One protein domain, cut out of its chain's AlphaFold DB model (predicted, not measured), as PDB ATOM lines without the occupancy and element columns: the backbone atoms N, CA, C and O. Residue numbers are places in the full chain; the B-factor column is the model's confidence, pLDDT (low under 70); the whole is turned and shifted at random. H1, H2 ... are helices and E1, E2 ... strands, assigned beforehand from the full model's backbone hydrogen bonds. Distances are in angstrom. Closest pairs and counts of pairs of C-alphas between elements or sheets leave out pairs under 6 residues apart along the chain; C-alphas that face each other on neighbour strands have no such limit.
ATOM      1  N   GLU A 258     -31.377 -56.812 -33.078       52.16
ATOM      2  CA  GLU A 258     -31.780 -55.592 -33.798       52.16
ATOM      3  C   GLU A 258     -31.889 -54.344 -32.897       52.16
ATOM      4  O   GLU A 258     -32.069 -53.239 -33.405       52.16
ATOM      5  N   ALA A 259     -31.777 -54.501 -31.571       61.66
ATOM      6  CA  ALA A 259     -31.923 -53.409 -30.609       61.66
ATOM      7  C   ALA A 259     -30.927 -52.272 -30.872       61.66
ATOM      8  O   ALA A 259     -29.708 -52.466 -30.899       61.66
ATOM      9  N   THR A 260     -31.451 -51.056 -30.993       80.00
ATOM     10  CA  THR A 260     -30.637 -49.850 -31.144       80.00
ATOM     11  C   THR A 260     -29.772 -49.609 -29.897       80.00
ATOM     12  O   THR A 260     -30.164 -49.981 -28.785       80.00
ATOM     13  N   PRO A 261     -28.623 -48.914 -30.015       82.06
ATOM     14  CA  PRO A 261     -27.797 -48.552 -28.859       82.06
ATOM     15  C   PRO A 261     -28.569 -47.826 -27.741       82.06
ATOM     16  O   PRO A 261     -28.252 -47.994 -26.566       82.06
ATOM     17  N   TYR A 262     -29.619 -47.074 -28.093       82.44
ATOM     18  CA  TYR A 262     -30.526 -46.406 -27.156       82.44
ATOM     19  C   TYR A 262     -31.421 -47.382 -26.368       82.44
ATOM     20  O   TYR A 262     -31.581 -47.245 -25.153       82.44
ATOM     21  N   GLU A 263     -31.985 -48.395 -27.029       77.31
ATOM     22  CA  GLU A 263     -32.778 -49.443 -26.373       77.31
ATOM     23  C   GLU A 263     -31.903 -50.325 -25.475       77.31
ATOM     24  O   GLU A 263     -32.295 -50.631 -24.347       77.31
ATOM     25  N   VAL A 264     -30.689 -50.668 -25.926       75.62
ATOM     26  CA  VAL A 264     -29.704 -51.402 -25.114       75.62
ATOM     27  C   VAL A 264     -29.314 -50.593 -23.874       75.62
ATOM     28  O   VAL A 264     -29.306 -51.140 -22.772       75.62
ATOM     29  N   TRP A 265     -29.052 -49.290 -24.019       84.50
ATOM     30  CA  TRP A 265     -28.840 -48.390 -22.881       84.50
ATOM     31  C   TRP A 265     -30.028 -48.408 -21.914       84.50
ATOM     32  O   TRP A 265     -29.826 -48.581 -20.715       84.50
ATOM     33  N   THR A 266     -31.256 -48.299 -22.419       78.62
ATOM     34  CA  THR A 266     -32.465 -48.220 -21.587       78.62
ATOM     35  C   THR A 266     -32.704 -49.513 -20.788       78.62
ATOM     36  O   THR A 266     -32.962 -49.445 -19.586       78.62
ATOM     37  N   ASP A 267     -32.544 -50.690 -21.408       75.19
ATOM     38  CA  ASP A 267     -32.626 -52.013 -20.753       75.19
ATOM     39  C   ASP A 267     -31.564 -52.161 -19.645       75.19
ATOM     40  O   ASP A 267     -31.877 -52.588 -18.531       75.19
ATOM     41  N   LYS A 268     -30.316 -51.747 -19.910       80.56
ATOM     42  CA  LYS A 268     -29.221 -51.832 -18.929       80.56
ATOM     43  C   LYS A 268     -29.346 -50.811 -17.795       80.56
ATOM     44  O   LYS A 268     -29.120 -51.171 -16.642       80.56
ATOM     45  N   ALA A 269     -29.749 -49.575 -18.089       77.00
ATOM     46  CA  ALA A 269     -29.991 -48.539 -17.087       77.00
ATOM     47  C   ALA A 269     -31.111 -48.943 -16.119       77.00
ATOM     48  O   ALA A 269     -30.930 -48.863 -14.903       77.00
ATOM     49  N   LEU A 270     -32.233 -49.446 -16.651       75.38
ATOM     50  CA  LEU A 270     -33.341 -49.957 -15.845       75.38
ATOM     51  C   LEU A 270     -32.884 -51.118 -14.954       75.38
ATOM     52  O   LEU A 270     -33.101 -51.078 -13.745       75.38
ATOM     53  N   HIS A 271     -32.187 -52.110 -15.517       75.50
ATOM     54  CA  HIS A 271     -31.706 -53.260 -14.750       75.50
ATOM     55  C   HIS A 271     -30.750 -52.868 -13.610       75.50
ATOM     56  O   HIS A 271     -30.808 -53.444 -12.518       75.50
ATOM     57  N   ALA A 272     -29.891 -51.869 -13.831       73.19
ATOM     58  CA  ALA A 272     -28.975 -51.355 -12.819       73.19
ATOM     59  C   ALA A 272     -29.707 -50.642 -11.667       73.19
ATOM     60  O   ALA A 272     -29.372 -50.853 -10.499       73.19
ATOM     61  N   VAL A 273     -30.745 -49.857 -11.985       80.38
ATOM     62  CA  VAL A 273     -31.622 -49.212 -10.994       80.38
ATOM     63  C   VAL A 273     -32.421 -50.250 -10.205       80.38
ATOM     64  O   VAL A 273     -32.358 -50.253  -8.978       80.38
ATOM     65  N   GLU A 274     -33.096 -51.187 -10.876       77.00
ATOM     66  CA  GLU A 274     -33.868 -52.247 -10.215       77.00
ATOM     67  C   GLU A 274     -33.000 -53.087  -9.266       77.00
ATOM     68  O   GLU A 274     -33.410 -53.382  -8.142       77.00
ATOM     69  N   SER A 275     -31.778 -53.430  -9.684       72.19
ATOM     70  CA  SER A 275     -30.835 -54.202  -8.866       72.19
ATOM     71  C   SER A 275     -30.402 -53.444  -7.607       72.19
ATOM     72  O   SER A 275     -30.285 -54.040  -6.533       72.19
ATOM     73  N   ASN A 276     -30.182 -52.129  -7.717       84.94
ATOM     74  CA  ASN A 276     -29.887 -51.261  -6.577       84.94
ATOM     75  C   ASN A 276     -31.074 -51.169  -5.610       84.94
ATOM     76  O   ASN A 276     -30.895 -51.283  -4.398       84.94
ATOM     77  N   ASP A 277     -32.281 -50.997  -6.138       80.44
ATOM     78  CA  ASP A 277     -33.481 -50.800  -5.330       80.44
ATOM     79  C   ASP A 277     -33.901 -52.094  -4.616       80.44
ATOM     80  O   ASP A 277     -34.338 -52.060  -3.466       80.44
ATOM     81  N   GLU A 278     -33.719 -53.259  -5.244       77.06
ATOM     82  CA  GLU A 278     -33.890 -54.561  -4.588       77.06
ATOM     83  C   GLU A 278     -32.828 -54.821  -3.507       77.06
ATOM     84  O   GLU A 278     -33.163 -55.325  -2.429       77.06
ATOM     85  N   LEU A 279     -31.571 -54.420  -3.731       79.88
ATOM     86  CA  LEU A 279     -30.537 -54.461  -2.692       79.88
ATOM     87  C   LEU A 279     -30.893 -53.545  -1.507       79.88
ATOM     88  O   LEU A 279     -30.771 -53.967  -0.357       79.88
ATOM     89  N   ALA A 280     -31.380 -52.328  -1.769       85.38
ATOM     90  CA  ALA A 280     -31.791 -51.367  -0.742       85.38
ATOM     91  C   ALA A 280     -32.992 -51.860   0.092       85.38
ATOM     92  O   ALA A 280     -33.045 -51.617   1.297       85.38
ATOM     93  N   LYS A 281     -33.909 -52.632  -0.509       88.06
ATOM     94  CA  LYS A 281     -34.994 -53.351   0.196       88.06
ATOM     95  C   LYS A 281     -34.505 -54.556   1.020       88.06
ATOM     96  O   LYS A 281     -35.315 -55.240   1.642       88.06
ATOM     97  N   GLY A 282     -33.204 -54.861   1.019       78.75
ATOM     98  CA  GLY A 282     -32.623 -55.991   1.748       78.75
ATOM     99  C   GLY A 282     -32.858 -57.358   1.094       78.75
ATOM    100  O   GLY A 282     -32.776 -58.388   1.772       78.75
ATOM    101  N   ASN A 283     -33.157 -57.406  -0.210       70.44
ATOM    102  CA  ASN A 283     -33.369 -58.661  -0.926       70.44
ATOM    103  C   ASN A 283     -32.049 -59.443  -1.044       70.44
ATOM    104  O   ASN A 283     -31.217 -59.158  -1.901       70.44
ATOM    105  N   LYS A 284     -31.886 -60.478  -0.209       69.19
ATOM    106  CA  LYS A 284     -30.659 -61.295  -0.073       69.19
ATOM    107  C   LYS A 284     -30.162 -61.983  -1.357       69.19
ATOM    108  O   LYS A 284     -29.085 -62.568  -1.331       69.19
ATOM    109  N   LYS A 285     -30.938 -61.961  -2.446       59.59
ATOM    110  CA  LYS A 285     -30.519 -62.453  -3.771       59.59
ATOM    111  C   LYS A 285     -29.594 -61.466  -4.485       59.59
ATOM    112  O   LYS A 285     -28.722 -61.893  -5.229       59.59
ATOM    113  N   PHE A 286     -29.776 -60.171  -4.237       61.16
ATOM    114  CA  PHE A 286     -28.935 -59.110  -4.771       61.16
ATOM    115  C   PHE A 286     -27.785 -58.824  -3.804       61.16
ATOM    116  O   PHE A 286     -27.903 -58.985  -2.588       61.16
ATOM    117  N   ASN A 287     -26.647 -58.398  -4.345       74.94
ATOM    118  CA  ASN A 287     -25.459 -58.059  -3.570       74.94
ATOM    119  C   ASN A 287     -24.746 -56.839  -4.189       74.94
ATOM    120  O   ASN A 287     -24.945 -56.570  -5.378       74.94
ATOM    121  N   PRO A 288     -23.905 -56.109  -3.430       78.75
ATOM    122  CA  PRO A 288     -23.256 -54.889  -3.918       78.75
ATOM    123  C   PRO A 288     -22.425 -55.076  -5.194       78.75
ATOM    124  O   PRO A 288     -22.382 -54.179  -6.030       78.75
ATOM    125  N   MET A 289     -21.801 -56.244  -5.374       78.25
ATOM    126  CA  MET A 289     -21.028 -56.551  -6.579       78.25
ATOM    127  C   MET A 289     -21.941 -56.701  -7.804       78.25
ATOM    128  O   MET A 289     -21.642 -56.118  -8.836       78.25
ATOM    129  N   GLY A 290     -23.083 -57.388  -7.688       69.69
ATOM    130  CA  GLY A 290     -24.082 -57.466  -8.763       69.69
ATOM    131  C   GLY A 290     -24.622 -56.095  -9.180       69.69
ATOM    132  O   GLY A 290     -24.702 -55.808 -10.370       69.69
ATOM    133  N   VAL A 291     -24.891 -55.210  -8.212       75.75
ATOM    134  CA  VAL A 291     -25.323 -53.826  -8.490       75.75
ATOM    135  C   VAL A 291     -24.246 -53.036  -9.237       75.75
ATOM    136  O   VAL A 291     -24.562 -52.358 -10.214       75.75
ATOM    137  N   ARG A 292     -22.971 -53.165  -8.840       84.31
ATOM    138  CA  ARG A 292     -21.858 -52.563  -9.590       84.31
ATOM    139  C   ARG A 292     -21.762 -53.111 -11.005       84.31
ATOM    140  O   ARG A 292     -21.636 -52.317 -11.922       84.31
ATOM    141  N   VAL A 293     -21.848 -54.428 -11.209       75.25
ATOM    142  CA  VAL A 293     -21.746 -55.012 -12.559       75.25
ATOM    143  C   VAL A 293     -22.887 -54.535 -13.457       75.25
ATOM    144  O   VAL A 293     -22.615 -54.118 -14.580       75.25
ATOM    145  N   ALA A 294     -24.125 -54.484 -12.961       76.00
ATOM    146  CA  ALA A 294     -25.242 -53.909 -13.713       76.00
ATOM    147  C   ALA A 294     -25.001 -52.418 -14.043       76.00
ATOM    148  O   ALA A 294     -25.235 -51.988 -15.172       76.00
ATOM    149  N   GLY A 295     -24.440 -51.645 -13.102       82.94
ATOM    150  CA  GLY A 295     -23.960 -50.282 -13.357       82.94
ATOM    151  C   GLY A 295     -22.881 -50.216 -14.445       82.94
ATOM    152  O   GLY A 295     -22.944 -49.349 -15.313       82.94
ATOM    153  N   THR A 296     -21.929 -51.150 -14.458       83.06
ATOM    154  CA  THR A 296     -20.863 -51.250 -15.466       83.06
ATOM    155  C   THR A 296     -21.414 -51.574 -16.857       83.06
ATOM    156  O   THR A 296     -21.033 -50.917 -17.825       83.06
ATOM    157  N   GLU A 297     -22.363 -52.509 -16.970       82.44
ATOM    158  CA  GLU A 297     -23.068 -52.775 -18.233       82.44
ATOM    159  C   GLU A 297     -23.826 -51.531 -18.727       82.44
ATOM    160  O   GLU A 297     -23.771 -51.199 -19.912       82.44
ATOM    161  N   ALA A 298     -24.487 -50.803 -17.820       83.94
ATOM    162  CA  ALA A 298     -25.171 -49.552 -18.139       83.94
ATOM    163  C   ALA A 298     -24.185 -48.464 -18.613       83.94
ATOM    164  O   ALA A 298     -24.436 -47.808 -19.620       83.94
ATOM    165  N   GLY A 299     -23.031 -48.311 -17.956       88.38
ATOM    166  CA  GLY A 299     -21.986 -47.360 -18.356       88.38
ATOM    167  C   GLY A 299     -21.402 -47.645 -19.744       88.38
ATOM    168  O   GLY A 299     -21.228 -46.718 -20.539       88.38
ATOM    169  N   GLN A 300     -21.158 -48.921 -20.069       87.88
ATOM    170  CA  GLN A 300     -20.729 -49.338 -21.411       87.88
ATOM    171  C   GLN A 300     -21.803 -49.038 -22.465       87.88
ATOM    172  O   GLN A 300     -21.494 -48.470 -23.514       87.88
ATOM    173  N   ALA A 301     -23.065 -49.375 -22.177       85.31
ATOM    174  CA  ALA A 301     -24.181 -49.125 -23.085       85.31
ATOM    175  C   ALA A 301     -24.420 -47.621 -23.315       85.31
ATOM    176  O   ALA A 301     -24.658 -47.210 -24.448       85.31
ATOM    177  N   TYR A 302     -24.270 -46.782 -22.284       91.19
ATOM    178  CA  TYR A 302     -24.369 -45.325 -22.413       91.19
ATOM    179  C   TYR A 302     -23.265 -44.743 -23.301       91.19
ATOM    180  O   TYR A 302     -23.543 -43.933 -24.182       91.19
ATOM    181  N   ALA A 303     -22.013 -45.174 -23.112       88.12
ATOM    182  CA  ALA A 303     -20.902 -44.746 -23.959       88.12
ATOM    183  C   ALA A 303     -21.105 -45.168 -25.427       88.12
ATOM    184  O   ALA A 303     -20.894 -44.359 -26.327       88.12
ATOM    185  N   ALA A 304     -21.585 -46.395 -25.671       86.19
ATOM    186  CA  ALA A 304     -21.919 -46.879 -27.011       86.19
ATOM    187  C   ALA A 304     -23.094 -46.107 -27.647       86.19
ATOM    188  O   ALA A 304     -23.047 -45.784 -28.834       86.19
ATOM    189  N   MET A 305     -24.117 -45.748 -26.864       91.25
ATOM    190  CA  MET A 305     -25.214 -44.884 -27.307       91.25
ATOM    191  C   MET A 305     -24.708 -43.485 -27.684       91.25
ATOM    192  O   MET A 305     -25.015 -43.001 -28.769       91.25
ATOM    193  N   LEU A 306     -23.885 -42.849 -26.840       87.62
ATOM    194  CA  LEU A 306     -23.280 -41.552 -27.162       87.62
ATOM    195  C   LEU A 306     -22.374 -41.625 -28.400       87.62
ATOM    196  O   LEU A 306     -22.318 -40.658 -29.158       87.62
ATOM    197  N   GLN A 307     -21.669 -42.740 -28.612       87.56
ATOM    198  CA  GLN A 307     -20.842 -42.959 -29.800       87.56
ATOM    199  C   GLN A 307     -21.710 -43.023 -31.066       87.56
ATOM    200  O   GLN A 307     -21.425 -42.316 -32.028       87.56
ATOM    201  N   ALA A 308     -22.788 -43.815 -31.049       84.88
ATOM    202  CA  ALA A 308     -23.736 -43.914 -32.161       84.88
ATOM    203  C   ALA A 308     -24.410 -42.565 -32.475       84.88
ATOM    204  O   ALA A 308     -24.541 -42.187 -33.636       84.88
ATOM    205  N   ASP A 309     -24.748 -41.797 -31.437       85.88
ATOM    206  CA  ASP A 309     -25.304 -40.445 -31.543       85.88
ATOM    207  C   ASP A 309     -24.282 -39.370 -31.976       85.88
ATOM    208  O   ASP A 309     -24.649 -38.201 -32.103       85.88
ATOM    209  N   SER A 310     -22.997 -39.714 -32.155       83.69
ATOM    210  CA  SER A 310     -21.894 -38.759 -32.386       83.69
ATOM    211  C   SER A 310     -21.750 -37.683 -31.288       83.69
ATOM    212  O   SER A 310     -21.257 -36.581 -31.526       83.69
ATOM    213  N   LYS A 311     -22.189 -38.005 -30.064       84.44
ATOM    214  CA  LYS A 311     -22.125 -37.164 -28.852       84.44
ATOM    215  C   LYS A 311     -20.979 -37.549 -27.914       84.44
ATOM    216  O   LYS A 311     -20.667 -36.786 -27.000       84.44
ATOM    217  N   LEU A 312     -20.364 -38.717 -28.109       83.56
ATOM    218  CA  LEU A 312     -19.122 -39.082 -27.433       83.56
ATOM    219  C   LEU A 312     -17.987 -38.273 -28.067       83.56
ATOM    220  O   LEU A 312     -17.738 -38.395 -29.262       83.56
ATOM    221  N   THR A 313     -17.341 -37.411 -27.284       78.50
ATOM    222  CA  THR A 313     -16.264 -36.541 -27.765       78.50
ATOM    223  C   THR A 313     -14.923 -36.982 -27.200       78.50
ATOM    224  O   THR A 313     -14.818 -37.306 -26.023       78.50
ATOM    225  N   GLU A 314     -13.883 -36.929 -28.028       73.12
ATOM    226  CA  GLU A 314     -12.497 -37.261 -27.662       73.12
ATOM    227  C   GLU A 314     -11.939 -36.387 -26.517       73.12
ATOM    228  O   GLU A 314     -11.096 -36.817 -25.736       73.12
ATOM    229  N   ASN A 315     -12.477 -35.173 -26.357       67.50
ATOM    230  CA  ASN A 315     -12.100 -34.210 -25.317       67.50
ATOM    231  C   ASN A 315     -13.089 -34.179 -24.124       67.50
ATOM    232  O   ASN A 315     -13.263 -33.132 -23.486       67.50
ATOM    233  N   ALA A 316     -13.780 -35.286 -23.823       65.88
ATOM    234  CA  ALA A 316     -14.800 -35.357 -22.770       65.88
ATOM    235  C   ALA A 316     -14.212 -35.296 -21.342       65.88
ATOM    236  O   ALA A 316     -14.175 -36.280 -20.610       65.88
ATOM    237  N   THR A 317     -13.800 -34.107 -20.900       69.62
ATOM    238  CA  THR A 317     -13.239 -33.876 -19.550       69.62
ATOM    239  C   THR A 317     -14.263 -34.026 -18.422       69.62
ATOM    240  O   THR A 317     -13.889 -34.368 -17.301       69.62
ATOM    241  N   ASN A 318     -15.543 -33.766 -18.708       81.06
ATOM    242  CA  ASN A 318     -16.651 -33.903 -17.765       81.06
ATOM    243  C   ASN A 318     -17.792 -34.693 -18.416       81.06
ATOM    244  O   ASN A 318     -18.370 -34.234 -19.403       81.06
ATOM    245  N   VAL A 319     -18.161 -35.827 -17.825       84.69
ATOM    246  CA  VAL A 319     -19.343 -36.615 -18.195       84.69
ATOM    247  C   VAL A 319     -20.390 -36.439 -17.106       84.69
ATOM    248  O   VAL A 319     -20.107 -36.586 -15.920       84.69
ATOM    249  N   VAL A 320     -21.610 -36.086 -17.496       85.38
ATOM    250  CA  VAL A 320     -22.714 -35.928 -16.543       85.38
ATOM    251  C   VAL A 320     -23.416 -37.264 -16.384       85.38
ATOM    252  O   VAL A 320     -23.713 -37.925 -17.381       85.38
ATOM    253  N   PHE A 321     -23.676 -37.661 -15.140       87.44
ATOM    254  CA  PHE A 321     -24.465 -38.855 -14.874       87.44
ATOM    255  C   PHE A 321     -25.872 -38.734 -15.479       87.44
ATOM    256  O   PHE A 321     -26.521 -37.700 -15.306       87.44
ATOM    257  N   PRO A 322     -26.388 -39.786 -16.138       88.94
ATOM    258  CA  PRO A 322     -27.811 -39.891 -16.435       88.94
ATOM    259  C   PRO A 322     -28.627 -39.814 -15.140       88.94
ATOM    260  O   PRO A 322     -28.199 -40.327 -14.100       88.94
ATOM    261  N   LYS A 323     -29.802 -39.177 -15.180       86.88
ATOM    262  CA  LYS A 323     -30.646 -38.941 -13.987       86.88
ATOM    263  C   LYS A 323     -31.089 -40.244 -13.317       86.88
ATOM    264  O   LYS A 323     -31.323 -40.287 -12.117       86.88
ATOM    265  N   GLU A 324     -31.188 -41.299 -14.112       86.12
ATOM    266  CA  GLU A 324     -31.528 -42.661 -13.726       86.12
ATOM    267  C   GLU A 324     -30.444 -43.263 -12.819       86.12
ATOM    268  O   GLU A 324     -30.756 -43.970 -11.863       86.12
ATOM    269  N   ILE A 325     -29.174 -42.937 -13.079       91.38
ATOM    270  CA  ILE A 325     -27.993 -43.451 -12.369       91.38
ATOM    271  C   ILE A 325     -27.610 -42.556 -11.184       91.38
ATOM    272  O   ILE A 325     -27.189 -43.063 -10.145       91.38
ATOM    273  N   ALA A 326     -27.798 -41.244 -11.328       89.31
ATOM    274  CA  ALA A 326     -27.499 -40.245 -10.308       89.31
ATOM    275  C   ALA A 326     -28.132 -40.574  -8.938       89.31
ATOM    276  O   ALA A 326     -29.273 -41.047  -8.834       89.31
ATOM    277  N   GLY A 327     -27.368 -40.318  -7.876       85.69
ATOM    278  CA  GLY A 327     -27.759 -40.536  -6.485       85.69
ATOM    279  C   GLY A 327     -27.685 -41.992  -6.010       85.69
ATOM    280  O   GLY A 327     -28.168 -42.283  -4.917       85.69
ATOM    281  N   LYS A 328     -27.108 -42.919  -6.793       90.94
ATOM    282  CA  LYS A 328     -27.036 -44.359  -6.464       90.94
ATOM    283  C   LYS A 328     -25.576 -44.830  -6.398       90.94
ATOM    284  O   LYS A 328     -25.069 -45.338  -7.397       90.94
ATOM    285  N   PRO A 329     -24.881 -44.710  -5.248       89.75
ATOM    286  CA  PRO A 329     -23.419 -44.830  -5.177       89.75
ATOM    287  C   PRO A 329     -22.826 -46.106  -5.794       89.75
ATOM    288  O   PRO A 329     -21.865 -46.026  -6.551       89.75
ATOM    289  N   LEU A 330     -23.424 -47.278  -5.543       85.75
ATOM    290  CA  LEU A 330     -22.945 -48.549  -6.110       85.75
ATOM    291  C   LEU A 330     -23.155 -48.641  -7.630       85.75
ATOM    292  O   LEU A 330     -22.342 -49.244  -8.330       85.75
ATOM    293  N   VAL A 331     -24.229 -48.038  -8.149       88.31
ATOM    294  CA  VAL A 331     -24.490 -47.980  -9.593       88.31
ATOM    295  C   VAL A 331     -23.551 -46.975 -10.253       88.31
ATOM    296  O   VAL A 331     -22.972 -47.280 -11.289       88.31
ATOM    297  N   GLU A 332     -23.350 -45.809  -9.633       92.88
ATOM    298  CA  GLU A 332     -22.405 -44.785 -10.082       92.88
ATOM    299  C   GLU A 332     -20.966 -45.306 -10.136       92.88
ATOM    300  O   GLU A 332     -20.277 -45.057 -11.122       92.88
ATOM    301  N   GLU A 333     -20.510 -46.037  -9.110       89.19
ATOM    302  CA  GLU A 333     -19.210 -46.719  -9.102       89.19
ATOM    303  C   GLU A 333     -19.063 -47.603 -10.347       89.19
ATOM    304  O   GLU A 333     -18.166 -47.368 -11.158       89.19
ATOM    305  N   GLY A 334     -19.981 -48.557 -10.547       86.31
ATOM    306  CA  GLY A 334     -19.979 -49.443 -11.717       86.31
ATOM    307  C   GLY A 334     -20.011 -48.687 -13.047       86.31
ATOM    308  O   GLY A 334     -19.189 -48.920 -13.934       86.31
ATOM    309  N   PHE A 335     -20.913 -47.711 -13.164       92.31
ATOM    310  CA  PHE A 335     -21.102 -46.901 -14.365       92.31
ATOM    311  C   PHE A 335     -19.826 -46.171 -14.789       92.31
ATOM    312  O   PHE A 335     -19.500 -46.180 -15.976       92.31
ATOM    313  N   LYS A 336     -19.064 -45.596 -13.843       91.06
ATOM    314  CA  LYS A 336     -17.772 -44.951 -14.142       91.06
ATOM    315  C   LYS A 336     -16.811 -45.930 -14.818       91.06
ATOM    316  O   LYS A 336     -16.234 -45.587 -15.849       91.06
ATOM    317  N   TYR A 337     -16.668 -47.147 -14.283       85.50
ATOM    318  CA  TYR A 337     -15.807 -48.180 -14.872       85.50
ATOM    319  C   TYR A 337     -16.280 -48.588 -16.267       85.50
ATOM    320  O   TYR A 337     -15.474 -48.641 -17.195       85.50
ATOM    321  N   GLY A 338     -17.582 -48.820 -16.435       85.38
ATOM    322  CA  GLY A 338     -18.155 -49.241 -17.714       85.38
ATOM    323  C   GLY A 338     -17.975 -48.197 -18.807       85.38
ATOM    324  O   GLY A 338     -17.501 -48.503 -19.904       85.38
ATOM    325  N   PHE A 339     -18.276 -46.943 -18.474       91.50
ATOM    326  CA  PHE A 339     -18.095 -45.811 -19.370       91.50
ATOM    327  C   PHE A 339     -16.623 -45.635 -19.757       91.50
ATOM    328  O   PHE A 339     -16.310 -45.574 -20.942       91.50
ATOM    329  N   LEU A 340     -15.704 -45.610 -18.781       87.69
ATOM    330  CA  LEU A 340     -14.262 -45.473 -19.031       87.69
ATOM    331  C   LEU A 340     -13.698 -46.630 -19.863       87.69
ATOM    332  O   LEU A 340     -12.857 -46.401 -20.731       87.69
ATOM    333  N   SER A 341     -14.164 -47.859 -19.622       85.00
ATOM    334  CA  SER A 341     -13.776 -49.038 -20.399       85.00
ATOM    335  C   SER A 341     -14.144 -48.872 -21.870       85.00
ATOM    336  O   SER A 341     -13.296 -49.106 -22.726       85.00
ATOM    337  N   LYS A 342     -15.382 -48.455 -22.176       85.00
ATOM    338  CA  LYS A 342     -15.811 -48.269 -23.569       85.00
ATOM    339  C   LYS A 342     -15.198 -47.017 -24.199       85.00
ATOM    340  O   LYS A 342     -14.807 -47.056 -25.358       85.00
ATOM    341  N   TYR A 343     -15.033 -45.938 -23.437       85.19
ATOM    342  CA  TYR A 343     -14.377 -44.714 -23.902       85.19
ATOM    343  C   TYR A 343     -12.949 -44.977 -24.393       85.19
ATOM    344  O   TYR A 343     -12.591 -44.549 -25.484       85.19
ATOM    345  N   ARG A 344     -12.152 -45.730 -23.623       84.31
ATOM    346  CA  ARG A 344     -10.769 -46.093 -23.981       84.31
ATOM    347  C   ARG A 344     -10.675 -47.095 -25.135       84.31
ATOM    348  O   ARG A 344      -9.633 -47.182 -25.766       84.31
ATOM    349  N   GLU A 345     -11.738 -47.843 -25.419       83.06
ATOM    350  CA  GLU A 345     -11.824 -48.676 -26.626       83.06
ATOM    351  C   GLU A 345     -11.968 -47.806 -27.889       83.06
ATOM    352  O   GLU A 345     -11.396 -48.126 -28.926       83.06
ATOM    353  N   VAL A 346     -12.703 -46.690 -27.788       83.12
ATOM    354  CA  VAL A 346     -12.921 -45.733 -28.890       83.12
ATOM    355  C   VAL A 346     -11.747 -44.757 -29.038       83.12
ATOM    356  O   VAL A 346     -11.350 -44.448 -30.158       83.12
ATOM    357  N   TYR A 347     -11.171 -44.303 -27.921       83.31
ATOM    358  CA  TYR A 347     -10.066 -43.342 -27.856       83.31
ATOM    359  C   TYR A 347      -8.882 -43.917 -27.051       83.31
ATOM    360  O   TYR A 347      -8.648 -43.498 -25.913       83.31
ATOM    361  N   PRO A 348      -8.128 -44.890 -27.601       77.00
ATOM    362  CA  PRO A 348      -7.072 -45.602 -26.869       77.00
ATOM    363  C   PRO A 348      -5.886 -44.717 -26.458       77.00
ATOM    364  O   PRO A 348      -5.239 -44.990 -25.445       77.00
ATOM    365  N   GLU A 349      -5.624 -43.637 -27.197       74.88
ATOM    366  CA  GLU A 349      -4.548 -42.687 -26.890       74.88
ATOM    367  C   GLU A 349      -4.909 -41.713 -25.747       74.88
ATOM    368  O   GLU A 349      -4.015 -41.171 -25.090       74.88
ATOM    369  N   HIS A 350      -6.201 -41.517 -25.444       68.69
ATOM    370  CA  HIS A 350      -6.629 -40.603 -24.380       68.69
ATOM    371  C   HIS A 350      -6.519 -41.247 -22.992       68.69
ATOM    372  O   HIS A 350      -7.306 -42.106 -22.586       68.69
ATOM    373  N   LYS A 351      -5.543 -40.761 -22.218       64.00
ATOM    374  CA  LYS A 351      -5.284 -41.177 -20.828       64.00
ATOM    375  C   LYS A 351      -5.889 -40.238 -19.779       64.00
ATOM    376  O   LYS A 351      -5.703 -40.472 -18.586       64.00
ATOM    377  N   ASP A 352      -6.593 -39.194 -20.212       63.28
ATOM    378  CA  ASP A 352      -7.101 -38.143 -19.332       63.28
ATOM    379  C   ASP A 352      -8.144 -38.631 -18.322       63.28
ATOM    380  O   ASP A 352      -8.890 -39.593 -18.529       63.28
ATOM    381  N   VAL A 353      -8.202 -37.917 -17.199       70.62
ATOM    382  CA  VAL A 353      -9.164 -38.170 -16.130       70.62
ATOM    383  C   VAL A 353     -10.513 -37.563 -16.513       70.62
ATOM    384  O   VAL A 353     -10.730 -36.360 -16.365       70.62
ATOM    385  N   ILE A 354     -11.439 -38.408 -16.971       82.31
ATOM    386  CA  ILE A 354     -12.849 -38.031 -17.118       82.31
ATOM    387  C   ILE A 354     -13.455 -37.850 -15.725       82.31
ATOM    388  O   ILE A 354     -13.543 -38.801 -14.944       82.31
ATOM    389  N   ASN A 355     -13.917 -36.639 -15.426       83.44
ATOM    390  CA  ASN A 355     -14.652 -36.362 -14.200       83.44
ATOM    391  C   ASN A 355     -16.138 -36.655 -14.405       83.44
ATOM    392  O   ASN A 355     -16.745 -36.194 -15.371       83.44
ATOM    393  N   PHE A 356     -16.740 -37.390 -13.472       87.38
ATOM    394  CA  PHE A 356     -18.172 -37.673 -13.491       87.38
ATOM    395  C   PHE A 356     -18.892 -36.727 -12.535       87.38
ATOM    396  O   PHE A 356     -18.598 -36.727 -11.339       87.38
ATOM    397  N   VAL A 357     -19.809 -35.915 -13.063       86.88
ATOM    398  CA  VAL A 357     -20.525 -34.872 -12.309       86.88
ATOM    399  C   VAL A 357     -22.012 -35.189 -12.188       86.88
ATOM    400  O   VAL A 357     -22.606 -35.815 -13.070       86.88
ATOM    401  N   GLN A 358     -22.626 -34.738 -11.095       86.31
ATOM    402  CA  GLN A 358     -24.064 -34.914 -10.878       86.31
ATOM    403  C   GLN A 358     -24.883 -33.983 -11.795       86.31
ATOM    404  O   GLN A 358     -24.415 -32.880 -12.102       86.31
ATOM    405  N   PRO A 359     -26.119 -34.356 -12.195       80.12
ATOM    406  CA  PRO A 359     -26.973 -33.528 -13.060       80.12
ATOM    407  C   PRO A 359     -27.158 -32.092 -12.548       80.12
ATOM    408  O   PRO A 359     -27.142 -31.132 -13.316       80.12
ATOM    409  N   GLU A 360     -27.285 -31.943 -11.231       66.56
ATOM    410  CA  GLU A 360     -27.529 -30.672 -10.541       66.56
ATOM    411  C   GLU A 360     -26.292 -29.753 -10.550       66.56
ATOM    412  O   GLU A 360     -26.411 -28.531 -10.648       66.56
ATOM    413  N   GLN A 361     -25.083 -30.326 -10.558       55.69
ATOM    414  CA  GLN A 361     -23.830 -29.564 -10.653       55.69
ATOM    415  C   GLN A 361     -23.621 -28.957 -12.049       55.69
ATOM    416  O   GLN A 361     -22.897 -27.968 -12.194       55.69
ATOM    417  N   GLN A 362     -24.272 -29.495 -13.087       48.56
ATOM    418  CA  GLN A 362     -24.125 -29.001 -14.456       48.56
ATOM    419  C   GLN A 362     -24.660 -27.567 -14.622       48.56
ATOM    420  O   GLN A 362     -24.100 -26.800 -15.409       48.56
ATOM    421  N   GLN A 363     -25.674 -27.166 -13.842       47.91
ATOM    422  CA  GLN A 363     -26.162 -25.781 -13.816       47.91
ATOM    423  C   GLN A 363     -25.094 -24.824 -13.258       47.91
ATOM    424  O   GLN A 363     -24.772 -23.830 -13.907       47.91
ATOM    425  N   GLN A 364     -24.446 -25.175 -12.142       47.12
ATOM    426  CA  GLN A 364     -23.396 -24.347 -11.533       47.12
ATOM    427  C   GLN A 364     -22.142 -24.229 -12.418       47.12
ATOM    428  O   GLN A 364     -21.565 -23.147 -12.540       47.12
ATOM    429  N   VAL A 365     -21.730 -25.304 -13.104       50.34
ATOM    430  CA  VAL A 365     -20.582 -25.266 -14.034       50.34
ATOM    431  C   VAL A 365     -20.901 -24.449 -15.298       50.34
ATOM    432  O   VAL A 365     -20.034 -23.733 -15.813       50.34
ATOM    433  N   ALA A 366     -22.144 -24.499 -15.791       49.50
ATOM    434  CA  ALA A 366     -22.594 -23.658 -16.901       49.50
ATOM    435  C   ALA A 366     -22.665 -22.168 -16.511       49.50
ATOM    436  O   ALA A 366     -22.260 -21.307 -17.297       49.50
ATOM    437  N   GLU A 367     -23.111 -21.853 -15.293       49.78
ATOM    438  CA  GLU A 367     -23.103 -20.489 -14.756       49.78
ATOM    439  C   GLU A 367     -21.682 -19.957 -14.539       49.78
ATOM    440  O   GLU A 367     -21.391 -18.838 -14.963       49.78
ATOM    441  N   GLN A 368     -20.756 -20.761 -14.002       48.59
ATOM    442  CA  GLN A 368     -19.345 -20.368 -13.862       48.59
ATOM    443  C   GLN A 368     -18.654 -20.098 -15.211       48.59
ATOM    444  O   GLN A 368     -17.838 -19.177 -15.320       48.59
ATOM    445  N   LYS A 369     -18.985 -20.847 -16.274       48.78
ATOM    446  CA  LYS A 369     -18.498 -20.527 -17.629       48.78
ATOM    447  C   LYS A 369     -19.092 -19.212 -18.159       48.78
ATOM    448  O   LYS A 369     -18.345 -18.417 -18.728       48.78
ATOM    449  N   LYS A 370     -20.383 -18.939 -17.920       48.91
ATOM    450  CA  LYS A 370     -21.038 -17.668 -18.303       48.91
ATOM    451  C   LYS A 370     -20.516 -16.450 -17.529       48.91
ATOM    452  O   LYS A 370     -20.450 -15.360 -18.093       48.91
ATOM    453  N   THR A 371     -20.126 -16.596 -16.261       45.47
ATOM    454  CA  THR A 371     -19.496 -15.496 -15.507       45.47
ATOM    455  C   THR A 371     -18.056 -15.248 -15.952       45.47
ATOM    456  O   THR A 371     -17.663 -14.089 -16.073       45.47
TER     457      THR A 371
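Overview. This is residues 258 to 371 of the 384 residues of an uncharacterized protein of Paraburkholderia insulsa (UniProt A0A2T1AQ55). Three long helices, H1, H2 and H3, lie side by side as a slab with H2 in the middle, and a very small sheet of two short strands, E1 and E2, lies off one side of it. Beyond the strands a last helix, H4, leads away from the body, and its residues 366 to 371 stick out. The printed part has 114 residues, with four named helices and two named strands in the order H1, H2, E1, H3, E2, H4; E1 and E2 are parallel, and the class is mostly helix. The whole is compact, with a radius of gyration of the C-alphas of 14.7 A, and spans 47 by 36 by 25 A.

Arrangement. H1, residues 261 to 280, and H2, residues 288 to 308, form a helical hairpin: they touch, closest at the C-alphas of Ala 272 and Ala 294, 4.6 A apart, at a shallow tilt of 19 degrees, opposite ways. H2 touches H3, residues 329 to 346, closest at the C-alphas of Thr 296 and Gly 338, 4.1 A apart, at a steep tilt of 39 degrees, the same way. H1 touches H3 with residues 272 to 276 alone, at a shallow tilt of 26 degrees, opposite ways; the closest C-alphas are those of Ala 272 and Val 331, 6.5 A apart. H1, H2 and H3 are a bundle, a group of helices that touch one another; the packing is mostly aligned, but only just, with 2 of 3 touching pairs at a shallow tilt. E1, residues 318 to 320, and E2, residues 355 to 357, are parallel neighbours, their directions 32 degrees apart; N 319 and O 355, and N 357 and O 319, are each 2.9 A apart, within hydrogen-bond range. E1, H3 and E2 make a strand-helix-strand unit, two parallel neighbour strands with a helix between them along the chain, and its crossover is right-handed. The closest C-alphas of H3 and E2, Lys 336 and Phe 356, are 7.3 A apart. H4, residues 361 to 371, touches no helix and is apart from H1, H2 and H3. In H1, H2, H3 and H4 every O i to N i+4 pair is within hydrogen-bond range.

Along the chain. H1 begins at C-alpha 261 (-27.797, -48.552, -28.859) and is 28.5 A long. H2 is 30.3 A long, E1 6.5 A, H3 25.9 A and E2 6.3 A. H3 begins at C-alpha 329 (-23.419, -44.830, -5.177). H4, 15.5 A long, ends at C-alpha 371 (-19.496, -15.496, -15.507).

Size, cuts and confidence. The two C-alphas farthest apart, those of Lys 285 and Thr 371, are 49.6 A apart. The printed part has no cut and no long link; the link from E2 to H4 is tight. The mean pLDDT of the printed part is 77.7; 24 residues are under 70, among them 360 to 371, and H4 has a mean of 49.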